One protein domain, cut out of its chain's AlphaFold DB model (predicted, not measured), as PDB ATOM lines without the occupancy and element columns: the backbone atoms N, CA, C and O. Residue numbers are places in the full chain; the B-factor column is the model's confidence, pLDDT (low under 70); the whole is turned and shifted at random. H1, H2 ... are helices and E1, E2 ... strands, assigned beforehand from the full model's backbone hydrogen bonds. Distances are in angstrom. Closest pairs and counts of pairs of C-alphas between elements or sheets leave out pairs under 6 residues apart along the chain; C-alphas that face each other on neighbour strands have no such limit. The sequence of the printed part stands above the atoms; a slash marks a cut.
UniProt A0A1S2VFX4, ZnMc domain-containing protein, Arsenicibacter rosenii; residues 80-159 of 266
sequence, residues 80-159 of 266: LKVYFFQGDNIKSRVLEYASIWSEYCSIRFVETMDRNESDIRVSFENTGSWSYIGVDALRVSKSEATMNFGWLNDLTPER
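AT A GLANCE: This is residues 80 to 159 of the 266 residues of the protein "ZnMc domain-containing protein" of Arsenicibacter rosenii (UniProt A0A1S2VFX4). A small sheet of three parallel strands, in the order E2, E1, E3, has the long helix H1 over one face, while the short helix H2 only grazes the sheet. Beyond E3, short pairings tie in residues 147 to 148 and 130 to 131. The printed part has 80 residues, with E1, H1, E2, E3, H2 along the chain; the class is mixed, with under half of the residues in named elements. It is compact and rounded, radius of gyration of the C-alphas 12.2 A, spans 32 by 30 by 22 A.

HOW THE PARTS SIT: Inner strand E1, residues 80 to 84, is parallel to edge strand E2, residues 108 to 111, at 32 degrees, with N 82 and O 110 2.8 A apart. E1 is parallel to edge strand E3, residues 120 to 123, at 20 degrees, with N 122 and O 83 2.8 A apart. H1, residues 91 to 103, is on the sheet at a height of 7.5 A, giving two layers, a helix on one face of a sheet; its closest C-alphas to E2 are those of Ser 102 and Arg 108, 5.6 A. E1, H1 and E2 form a strand-helix-strand unit, parallel strands joined through a helix, with a right-handed crossover. H2, residues 134 to 139, is apart from H1. O i to N i+4 pairs are within hydrogen-bond range in 5 of 9 for H1 and 0 of 2 for H2, where 3 of 3 O i to N i+3 pairs are.

IN THESE COORDINATES: E1 begins at C-alpha 80 (-22.113, -23.707, -33.434) and spans 13.0 A; H1 spans 19.3 A, E2 10.5 A, E3 10.2 A. H2 spans 10.5 A, ending at C-alpha 139 (-33.821, -21.197, -42.417).

THE WHOLE: The C-alphas farthest apart, of Arg 139 and Leu 155, are 33.2 A apart. The printed part has no cut, no link is long, and no printed residue is under 70 in pLDDT.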
ATOM      1  N   LEU A  80     -21.380 -23.320 -32.235       98.44
ATOM      2  CA  LEU A  80     -22.113 -23.707 -33.434       98.44
ATOM      3  C   LEU A  80     -21.902 -25.194 -33.712       98.44
ATOM      4  O   LEU A  80     -20.770 -25.664 -33.855       98.44
ATOM      5  N   LYS A  81     -23.007 -25.937 -33.789       98.75
ATOM      6  CA  LYS A  81     -23.000 -27.374 -34.066       98.75
ATOM      7  C   LYS A  81     -22.914 -27.624 -35.571       98.75
ATOM      8  O   LYS A  81     -23.783 -27.186 -36.325       98.75
ATOM      9  N   VAL A  82     -21.895 -28.357 -35.998       98.75
ATOM     10  CA  VAL A  82     -21.623 -28.701 -37.395       98.75
ATOM     11  C   VAL A  82     -21.942 -30.174 -37.616       98.75
ATOM     12  O   VAL A  82     -21.358 -31.045 -36.977       98.75
ATOM     13  N   TYR A  83     -22.876 -30.456 -38.515       98.69
ATOM     14  CA  TYR A  83     -23.192 -31.812 -38.955       98.69
ATOM     15  C   TYR A  83     -22.591 -32.063 -40.334       98.69
ATOM     16  O   TYR A  83     -22.725 -31.226 -41.228       98.69
ATOM     17  N   PHE A  84     -21.988 -33.229 -40.526       98.56
ATOM     18  CA  PHE A  84     -21.464 -33.669 -41.813       98.56
ATOM     19  C   PHE A  84     -22.367 -34.766 -42.370       98.56
ATOM     20  O   PHE A  84     -22.634 -35.757 -41.694       98.56
ATOM     21  N   PHE A  85     -22.861 -34.593 -43.597       97.25
ATOM     22  CA  PHE A  85     -23.645 -35.639 -44.263       97.25
ATOM     23  C   PHE A  85     -22.772 -36.841 -44.671       97.25
ATOM     24  O   PHE A  85     -23.252 -37.973 -44.659       97.25
ATOM     25  N   GLN A  86     -21.500 -36.587 -44.987       94.81
ATOM     26  CA  GLN A  86     -20.485 -37.558 -45.391       94.81
ATOM     27  C   GLN A  86     -19.081 -36.988 -45.115       94.81
ATOM     28  O   GLN A  86     -18.961 -35.892 -44.570       94.81
ATOM     29  N   GLY A  87     -18.019 -37.698 -45.513       90.44
ATOM     30  CA  GLY A  87     -16.637 -37.200 -45.419       90.44
ATOM     31  C   GLY A  87     -15.941 -37.504 -44.090       90.44
ATOM     32  O   GLY A  87     -15.188 -36.674 -43.584       90.44
ATOM     33  N   ASP A  88     -16.176 -38.689 -43.517       92.50
ATOM     34  CA  ASP A  88     -15.584 -39.114 -42.236       92.50
ATOM     35  C   ASP A  88     -14.047 -39.049 -42.201       92.50
ATOM     36  O   ASP A  88     -13.461 -38.856 -41.139       92.50
ATOM     37  N   ASN A  89     -13.402 -39.166 -43.360       94.94
ATOM     38  CA  ASN A  89     -11.958 -39.050 -43.556       94.94
ATOM     39  C   ASN A  89     -11.418 -37.609 -43.452       94.94
ATOM     40  O   ASN A  89     -10.262 -37.423 -43.079       94.94
ATOM     41  N   ILE A  90     -12.241 -36.590 -43.734       96.75
ATOM     42  CA  ILE A  90     -11.802 -35.184 -43.807       96.75
ATOM     43  C   ILE A  90     -12.520 -34.236 -42.840       96.75
ATOM     44  O   ILE A  90     -12.062 -33.111 -42.646       96.75
ATOM     45  N   LYS A  91     -13.622 -34.653 -42.202       97.19
ATOM     46  CA  LYS A  91     -14.430 -33.778 -41.331       97.19
ATOM     47  C   LYS A  91     -13.656 -33.177 -40.152       97.19
ATOM     48  O   LYS A  91     -13.883 -32.020 -39.801       97.19
ATOM     49  N   SER A  92     -12.701 -33.917 -39.585       97.00
ATOM     50  CA  SER A  92     -11.836 -33.420 -38.508       97.00
ATOM     51  C   SER A  92     -10.940 -32.278 -38.988       97.00
ATOM     52  O   SER A  92     -10.873 -31.250 -38.323       97.00
ATOM     53  N   ARG A  93     -10.340 -32.411 -40.180       97.38
ATOM     54  CA  ARG A  93      -9.530 -31.363 -40.827       97.38
ATOM     55  C   ARG A  93     -10.360 -30.118 -41.138       97.38
ATOM     56  O   ARG A  93      -9.888 -29.000 -40.960       97.38
ATOM     57  N   VAL A  94     -11.614 -30.295 -41.569       98.50
ATOM     58  CA  VAL A  94     -12.546 -29.168 -41.761       98.50
ATOM     59  C   VAL A  94     -12.765 -28.422 -40.445       98.50
ATOM     60  O   VAL A  94     -12.635 -27.203 -40.411       98.50
ATOM     61  N   LEU A  95     -13.070 -29.129 -39.354       98.38
ATOM     62  CA  LEU A  95     -13.280 -28.484 -38.056       98.38
ATOM     63  C   LEU A  95     -12.011 -27.837 -37.497       98.38
ATOM     64  O   LEU A  95     -12.100 -26.764 -36.904       98.38
ATOM     65  N   GLU A  96     -10.845 -28.450 -37.702       98.19
ATOM     66  CA  GLU A  96      -9.551 -27.894 -37.305       98.19
ATOM     67  C   GLU A  96      -9.313 -26.533 -37.968       98.19
ATOM     68  O   GLU A  96      -9.123 -25.534 -37.274       98.19
ATOM     69  N   TYR A  97      -9.418 -26.454 -39.297       98.56
ATOM     70  CA  TYR A  97      -9.211 -25.186 -39.997       98.56
ATOM     71  C   TYR A  97     -10.327 -24.173 -39.753       98.56
ATOM     72  O   TYR A  97     -10.037 -22.988 -39.615       98.56
ATOM     73  N   ALA A  98     -11.583 -24.606 -39.621       98.38
ATOM     74  CA  ALA A  98     -12.669 -23.720 -39.207       98.38
ATOM     75  C   ALA A  98     -12.394 -23.086 -37.832       98.38
ATOM     76  O   ALA A  98     -12.702 -21.914 -37.611       98.38
ATOM     77  N   SER A  99     -11.776 -23.840 -36.917       98.38
ATOM     78  CA  SER A  99     -11.465 -23.387 -35.558       98.38
ATOM     79  C   SER A  99     -10.367 -22.324 -35.496       98.38
ATOM     80  O   SER A  99     -10.274 -21.646 -34.478       98.38
ATOM     81  N   ILE A 100      -9.615 -22.071 -36.572       98.56
ATOM     82  CA  ILE A 100      -8.688 -20.924 -36.631       98.56
ATOM     83  C   ILE A 100      -9.451 -19.605 -36.426       98.56
ATOM     84  O   ILE A 100      -8.979 -18.724 -35.714       98.56
ATOM     85  N   TRP A 101     -10.675 -19.470 -36.956       98.38
ATOM     86  CA  TRP A 101     -11.524 -18.299 -36.676       98.38
ATOM     87  C   TRP A 101     -11.805 -18.123 -35.175       98.38
ATOM     88  O   TRP A 101     -11.942 -17.001 -34.691       98.38
ATOM     89  N   SER A 102     -11.876 -19.227 -34.425       98.25
ATOM     90  CA  SER A 102     -12.141 -19.225 -32.982       98.25
ATOM     91  C   SER A 102     -10.977 -18.687 -32.143       98.25
ATOM     92  O   SER A 102     -11.176 -18.380 -30.968       98.25
ATOM     93  N   GLU A 103      -9.777 -18.561 -32.714       98.25
ATOM     94  CA  GLU A 103      -8.629 -17.932 -32.048       98.25
ATOM     95  C   GLU A 103      -8.786 -16.407 -31.948       98.25
ATOM     96  O   GLU A 103      -8.227 -15.787 -31.047       98.25
ATOM     97  N   TYR A 104      -9.584 -15.812 -32.841       97.50
ATOM     98  CA  TYR A 104      -9.728 -14.360 -32.987       97.50
ATOM     99  C   TYR A 104     -11.107 -13.837 -32.589       97.50
ATOM    100  O   TYR A 104     -11.354 -12.639 -32.667       97.50
ATOM    101  N   CYS A 105     -12.022 -14.717 -32.184       94.31
ATOM    102  CA  CYS A 105     -13.387 -14.347 -31.834       94.31
ATOM    103  C   CYS A 105     -14.008 -15.337 -30.839       94.31
ATOM    104  O   CYS A 105     -13.422 -16.381 -30.548       94.31
ATOM    105  N   SER A 106     -15.199 -15.056 -30.309       96.38
ATOM    106  CA  SER A 106     -15.846 -15.906 -29.295       96.38
ATOM    107  C   SER A 106     -16.692 -17.064 -29.837       96.38
ATOM    108  O   SER A 106     -17.183 -17.883 -29.057       96.38
ATOM    109  N   ILE A 107     -16.859 -17.191 -31.157       98.00
ATOM    110  CA  ILE A 107     -17.568 -18.329 -31.762       98.00
ATOM    111  C   ILE A 107     -16.707 -19.592 -31.679       98.00
ATOM    112  O   ILE A 107     -15.493 -19.535 -31.852       98.00
ATOM    113  N   ARG A 108     -17.325 -20.743 -31.411       98.44
ATOM    114  CA  ARG A 108     -16.676 -22.065 -31.427       98.44
ATOM    115  C   ARG A 108     -17.438 -23.010 -32.344       98.44
ATOM    116  O   ARG A 108     -18.658 -22.902 -32.436       98.44
ATOM    117  N   PHE A 109     -16.748 -23.966 -32.958       98.62
ATOM    118  CA  PHE A 109     -17.358 -25.004 -33.792       98.62
ATOM    119  C   PHE A 109     -17.185 -26.375 -33.146       98.62
ATOM    120  O   PHE A 109     -16.105 -26.700 -32.658       98.62
ATOM    121  N   VAL A 110     -18.243 -27.183 -33.142       98.44
ATOM    122  CA  VAL A 110     -18.194 -28.569 -32.655       98.44
ATOM    123  C   VAL A 110     -18.948 -29.483 -33.600       98.44
ATOM    124  O   VAL A 110     -19.977 -29.092 -34.149       98.44
ATOM    125  N   GLU A 111     -18.468 -30.712 -33.770       98.44
ATOM    126  CA  GLU A 111     -19.223 -31.736 -34.490       98.44
ATOM    127  C   GLU A 111     -20.501 -32.099 -33.718       98.44
ATOM    128  O   GLU A 111     -20.498 -32.196 -32.489       98.44
ATOM    129  N   THR A 112     -21.593 -32.342 -34.440       98.19
ATOM    130  CA  THR A 112     -22.770 -33.041 -33.918       98.19
ATOM    131  C   THR A 112     -23.092 -34.244 -34.792       98.19
ATOM    132  O   THR A 112     -23.046 -34.162 -36.018       98.19
ATOM    133  N   MET A 113     -23.483 -35.347 -34.152       96.94
ATOM    134  CA  MET A 113     -24.018 -36.530 -34.833       96.94
ATOM    135  C   MET A 113     -25.533 -36.430 -35.060       96.94
ATOM    136  O   MET A 113     -26.090 -37.201 -35.837       96.94
ATOM    137  N   ASP A 114     -26.211 -35.482 -34.400       97.12
ATOM    138  CA  ASP A 114     -27.630 -35.213 -34.622       97.12
ATOM    139  C   ASP A 114     -27.809 -34.024 -35.568       97.12
ATOM    140  O   ASP A 114     -27.570 -32.859 -35.226       97.12
ATOM    141  N   ARG A 115     -28.291 -34.337 -36.770       96.56
ATOM    142  CA  ARG A 115     -28.619 -33.366 -37.812       96.56
ATOM    143  C   ARG A 115     -29.662 -32.344 -37.359       96.56
ATOM    144  O   ARG A 115     -29.598 -31.193 -37.789       96.56
ATOM    145  N   ASN A 116     -30.612 -32.717 -36.506       95.31
ATOM    146  CA  ASN A 116     -31.661 -31.805 -36.046       95.31
ATOM    147  C   ASN A 116     -31.124 -30.736 -35.090       95.31
ATOM    148  O   ASN A 116     -31.652 -29.625 -35.058       95.31
ATOM    149  N   GLU A 117     -30.034 -31.034 -34.385       96.44
ATOM    150  CA  GLU A 117     -29.356 -30.088 -33.498       96.44
ATOM    151  C   GLU A 117     -28.331 -29.201 -34.217       96.44
ATOM    152  O   GLU A 117     -27.792 -28.280 -33.609       96.44
ATOM    153  N   SER A 118     -28.042 -29.466 -35.493       98.00
ATOM    154  CA  SER A 118     -27.013 -28.741 -36.246       98.00
ATOM    155  C   SER A 118     -27.401 -27.296 -36.558       98.00
ATOM    156  O   SER A 118     -28.519 -27.021 -37.004       98.00
ATOM    157  N   ASP A 119     -26.462 -26.372 -36.387       98.25
ATOM    158  CA  ASP A 119     -26.551 -25.007 -36.905       98.25
ATOM    159  C   ASP A 119     -26.072 -24.978 -38.370       98.25
ATOM    160  O   ASP A 119     -26.748 -24.423 -39.240       98.25
ATOM    161  N   ILE A 120     -24.956 -25.664 -38.651       98.62
ATOM    162  CA  ILE A 120     -24.301 -25.762 -39.965       98.62
ATOM    163  C   ILE A 120     -24.330 -27.220 -40.439       98.62
ATOM    164  O   ILE A 120     -24.090 -28.137 -39.656       98.62
ATOM    165  N   ARG A 121     -24.618 -27.447 -41.725       98.56
ATOM    166  CA  ARG A 121     -24.673 -28.776 -42.351       98.56
ATOM    167  C   ARG A 121     -23.782 -28.821 -43.588       98.56
ATOM    168  O   ARG A 121     -24.077 -28.143 -44.570       98.56
ATOM    169  N   VAL A 122     -22.717 -29.610 -43.532       98.62
ATOM    170  CA  VAL A 122     -21.672 -29.677 -44.559       98.62
ATOM    171  C   VAL A 122     -21.886 -30.888 -45.468       98.62
ATOM    172  O   VAL A 122     -22.088 -32.006 -44.988       98.62
ATOM    173  N   SER A 123     -21.815 -30.656 -46.780       96.75
ATOM    174  CA  SER A 123     -21.762 -31.682 -47.826       96.75
ATOM    175  C   SER A 123     -20.472 -31.564 -48.651       96.75
ATOM    176  O   SER A 123     -19.819 -30.523 -48.679       96.75
ATOM    177  N   PHE A 124     -20.118 -32.648 -49.331       95.31
ATOM    178  CA  PHE A 124     -18.991 -32.777 -50.258       95.31
ATOM    179  C   PHE A 124     -19.425 -33.292 -51.642       95.31
ATOM    180  O   PHE A 124     -18.592 -33.639 -52.471       95.31
ATOM    181  N   GLU A 125     -20.733 -33.422 -51.883       89.12
ATOM    182  CA  GLU A 125     -21.276 -34.083 -53.083       89.12
ATOM    183  C   GLU A 125     -21.717 -33.112 -54.178       89.12
ATOM    184  O   GLU A 125     -21.864 -33.516 -55.332       89.12
ATOM    185  N   ASN A 126     -21.933 -31.834 -53.851       78.62
ATOM    186  CA  ASN A 126     -22.324 -30.855 -54.860       78.62
ATOM    187  C   ASN A 126     -21.098 -30.234 -55.527       78.62
ATOM    188  O   ASN A 126     -19.997 -30.217 -54.979       78.62
ATOM    189  N   THR A 127     -21.306 -29.671 -56.712       76.88
ATOM    190  CA  THR A 127     -20.276 -28.898 -57.399       76.88
ATOM    191  C   THR A 127     -20.049 -27.551 -56.714       76.88
ATOM    192  O   THR A 127     -20.970 -26.933 -56.178       76.88
ATOM    193  N   GLY A 128     -18.803 -27.078 -56.773       77.75
ATOM    194  CA  GLY A 128     -18.404 -25.801 -56.184       77.75
ATOM    195  C   GLY A 128     -18.282 -25.839 -54.659       77.75
ATOM    196  O   GLY A 128     -18.751 -26.763 -54.002       77.75
ATOM    197  N   SER A 129     -17.642 -24.821 -54.095       81.62
ATOM    198  CA  SER A 129     -17.624 -24.594 -52.650       81.62
ATOM    199  C   SER A 129     -18.446 -23.348 -52.355       81.62
ATOM    200  O   SER A 129     -18.401 -22.396 -53.137       81.62
ATOM    201  N   TRP A 130     -19.300 -23.432 -51.339       83.88
ATOM    202  CA  TRP A 130     -20.226 -22.365 -50.969       83.88
ATOM    203  C   TRP A 130     -20.728 -22.547 -49.538       83.88
ATOM    204  O   TRP A 130     -20.785 -23.664 -49.018       83.88
ATOM    205  N   SER A 131     -21.209 -21.462 -48.936       86.69
ATOM    206  CA  SER A 131     -21.946 -21.487 -47.677       86.69
ATOM    207  C   SER A 131     -23.070 -20.455 -47.659       86.69
ATOM    208  O   SER A 131     -22.985 -19.401 -48.289       86.69
ATOM    209  N   TYR A 132     -24.138 -20.757 -46.921       83.88
ATOM    210  CA  TYR A 132     -25.115 -19.742 -46.537       83.88
ATOM    211  C   TYR A 132     -24.487 -18.752 -45.555       83.88
ATOM    212  O   TYR A 132     -23.667 -19.113 -44.714       83.88
ATOM    213  N   ILE A 133     -24.919 -17.495 -45.638       81.50
ATOM    214  CA  ILE A 133     -24.331 -16.406 -44.861       81.50
ATOM    215  C   ILE A 133     -24.899 -16.410 -43.437       81.50
ATOM    216  O   ILE A 133     -26.064 -16.062 -43.220       81.50
ATOM    217  N   GLY A 134     -24.068 -16.765 -42.459       86.94
ATOM    218  CA  GLY A 134     -24.416 -16.661 -41.045       86.94
ATOM    219  C   GLY A 134     -25.682 -17.439 -40.658       86.94
ATOM    220  O   GLY A 134     -25.882 -18.593 -41.044       86.94
ATOM    221  N   VAL A 135     -26.584 -16.795 -39.916       86.25
ATOM    222  CA  VAL A 135     -27.836 -17.399 -39.429       86.25
ATOM    223  C   VAL A 135     -28.852 -17.710 -40.532       86.25
ATOM    224  O   VAL A 135     -29.867 -18.347 -40.239       86.25
ATOM    225  N   ASP A 136     -28.610 -17.332 -41.795       82.00
ATOM    226  CA  ASP A 136     -29.451 -17.788 -42.913       82.00
ATOM    227  C   ASP A 136     -29.447 -19.330 -43.009       82.00
ATOM    228  O   ASP A 136     -30.459 -19.927 -43.384       82.00
ATOM    229  N   ALA A 137     -28.376 -19.987 -42.544       86.25
ATOM    230  CA  ALA A 137     -28.280 -21.442 -42.402       86.25
ATOM    231  C   ALA A 137     -29.408 -22.066 -41.547       86.25
ATOM    232  O   ALA A 137     -29.788 -23.226 -41.755       86.25
ATOM    233  N   LEU A 138     -29.984 -21.301 -40.608       88.06
ATOM    234  CA  LEU A 138     -31.078 -21.755 -39.743       88.06
ATOM    235  C   LEU A 138     -32.428 -21.840 -40.467       88.06
ATOM    236  O   LEU A 138     -33.331 -22.510 -39.969       88.06
ATOM    237  N   ARG A 139     -32.581 -21.172 -41.618       86.44
ATOM    238  CA  ARG A 139     -33.821 -21.197 -42.417       86.44
ATOM    239  C   ARG A 139     -33.875 -22.344 -43.418       86.44
ATOM    240  O   ARG A 139     -34.939 -22.646 -43.946       86.44
ATOM    241  N   VAL A 140     -32.731 -22.956 -43.694       82.81
ATOM    242  CA  VAL A 140     -32.607 -24.085 -44.615       82.81
ATOM    243  C   VAL A 140     -33.105 -25.353 -43.923       82.81
ATOM    244  O   VAL A 140     -32.869 -25.539 -42.725       82.81
ATOM    245  N   SER A 141     -33.765 -26.247 -44.665       92.75
ATOM    246  CA  SER A 141     -34.239 -27.517 -44.111       92.75
ATOM    247  C   SER A 141     -33.094 -28.298 -43.459       92.75
ATOM    248  O   SER A 141     -31.951 -28.283 -43.926       92.75
ATOM    249  N   LYS A 142     -33.390 -29.044 -42.386       93.25
ATOM    250  CA  LYS A 142     -32.403 -29.930 -41.748       93.25
ATOM    251  C   LYS A 142     -31.953 -31.060 -42.674       93.25
ATOM    252  O   LYS A 142     -30.882 -31.607 -42.457       93.25
ATOM    253  N   SER A 143     -32.736 -31.410 -43.695       93.62
ATOM    254  CA  SER A 143     -32.358 -32.408 -44.704       93.62
ATOM    255  C   SER A 143     -31.405 -31.878 -45.776       93.62
ATOM    256  O   SER A 143     -30.925 -32.670 -46.577       93.62
ATOM    257  N   GLU A 144     -31.140 -30.573 -45.806       93.31
ATOM    258  CA  GLU A 144     -30.351 -29.915 -46.846       93.31
ATOM    259  C   GLU A 144     -29.046 -29.351 -46.279       93.31
ATOM    260  O   GLU A 144     -28.969 -28.957 -45.110       93.31
ATOM    261  N   ALA A 145     -28.011 -29.305 -47.115       94.31
ATOM    262  CA  ALA A 145     -26.730 -28.705 -46.765       94.31
ATOM    263  C   ALA A 145     -26.827 -27.174 -46.686       94.31
ATOM    264  O   ALA A 145     -27.520 -26.535 -47.476       94.31
ATOM    265  N   THR A 146     -26.094 -26.584 -45.743       93.75
ATOM    266  CA  THR A 146     -25.887 -25.128 -45.634       93.75
ATOM    267  C   THR A 146     -24.479 -24.709 -46.030       93.75
ATOM    268  O   THR A 146     -24.157 -23.524 -46.028       93.75
ATOM    269  N   MET A 147     -23.621 -25.679 -46.305       96.81
ATOM    270  CA  MET A 147     -22.271 -25.487 -46.790       96.81
ATOM    271  C   MET A 147     -21.902 -26.687 -47.651       96.81
ATOM    272  O   MET A 147     -22.294 -27.818 -47.348       96.81
ATOM    273  N   ASN A 148     -21.138 -26.449 -48.705       94.75
ATOM    274  CA  ASN A 148     -20.594 -27.499 -49.541       94.75
ATOM    275  C   ASN A 148     -19.119 -27.249 -49.835       94.75
ATOM    276  O   ASN A 148     -18.720 -26.111 -50.070       94.75
ATOM    277  N   PHE A 149     -18.344 -28.325 -49.894       92.56
ATOM    278  CA  PHE A 149     -16.969 -28.325 -50.376       92.56
ATOM    279  C   PHE A 149     -16.859 -29.226 -51.604       92.56
ATOM    280  O   PHE A 149     -16.816 -30.447 -51.484       92.56
ATOM    281  N   GLY A 150     -16.813 -28.636 -52.797       87.31
ATOM    282  CA  GLY A 150     -16.984 -29.398 -54.041       87.31
ATOM    283  C   GLY A 150     -15.739 -30.113 -54.561       87.31
ATOM    284  O   GLY A 150     -15.837 -30.880 -55.515       87.31
ATOM    285  N   TRP A 151     -14.561 -29.842 -53.993       89.19
ATOM    286  CA  TRP A 151     -13.296 -30.445 -54.441       89.19
ATOM    287  C   TRP A 151     -12.357 -30.876 -53.309       89.19
ATOM    288  O   TRP A 151     -11.258 -31.361 -53.591       89.19
ATOM    289  N   LEU A 152     -12.759 -30.714 -52.043       94.25
ATOM    290  CA  LEU A 152     -11.944 -31.136 -50.905       94.25
ATOM    291  C   LEU A 152     -12.027 -32.654 -50.715       94.25
ATOM    292  O   LEU A 152     -13.113 -33.224 -50.644       94.25
ATOM    293  N   ASN A 153     -10.870 -33.302 -50.633       93.62
ATOM    294  CA  ASN A 153     -10.705 -34.728 -50.367       93.62
ATOM    295  C   ASN A 153      -9.353 -34.990 -49.671       93.62
ATOM    296  O   ASN A 153      -8.573 -34.064 -49.436       93.62
ATOM    297  N   ASP A 154      -9.057 -36.250 -49.344       93.12
ATOM    298  CA  ASP A 154      -7.822 -36.640 -48.639       93.12
ATOM    299  C   ASP A 154      -6.537 -36.253 -49.377       93.12
ATOM    300  O   ASP A 154      -5.506 -36.037 -48.745       93.12
ATOM    301  N   LEU A 155      -6.590 -36.153 -50.705       94.56
ATOM    302  CA  LEU A 155      -5.444 -35.817 -51.547       94.56
ATOM    303  C   LEU A 155      -5.320 -34.309 -51.793       94.56
ATOM    304  O   LEU A 155      -4.351 -33.870 -52.414       94.56
ATOM    305  N   THR A 156      -6.288 -33.505 -51.344       94.19
ATOM    306  CA  THR A 156      -6.220 -32.052 -51.490       94.19
ATOM    307  C   THR A 156      -5.045 -31.509 -50.666       94.19
ATOM    308  O   THR A 156      -4.990 -31.761 -49.458       94.19
ATOM    309  N   PRO A 157      -4.124 -30.732 -51.275       96.25
ATOM    310  CA  PRO A 157      -3.002 -30.135 -50.556       96.25
ATOM    311  C   PRO A 157      -3.465 -29.282 -49.374       96.25
ATOM    312  O   PRO A 157      -4.392 -28.487 -49.526       96.25
ATOM    313  N   GLU A 158      -2.774 -29.372 -48.232       95.62
ATOM    314  CA  GLU A 158      -3.185 -28.694 -46.987       95.62
ATOM    315  C   GLU A 158      -3.424 -27.197 -47.161       95.62
ATOM    316  O   GLU A 158      -4.400 -26.647 -46.663       95.62
ATOM    317  N   ARG A 159      -2.565 -26.536 -47.941       95.31
ATOM    318  CA  ARG A 159      -2.690 -25.107 -48.224       95.31
ATOM    319  C   ARG A 159      -4.032 -24.771 -48.891       95.31
ATOM    320  O   ARG A 159      -4.673 -23.799 -48.507       95.31
TER     321      ARG A 159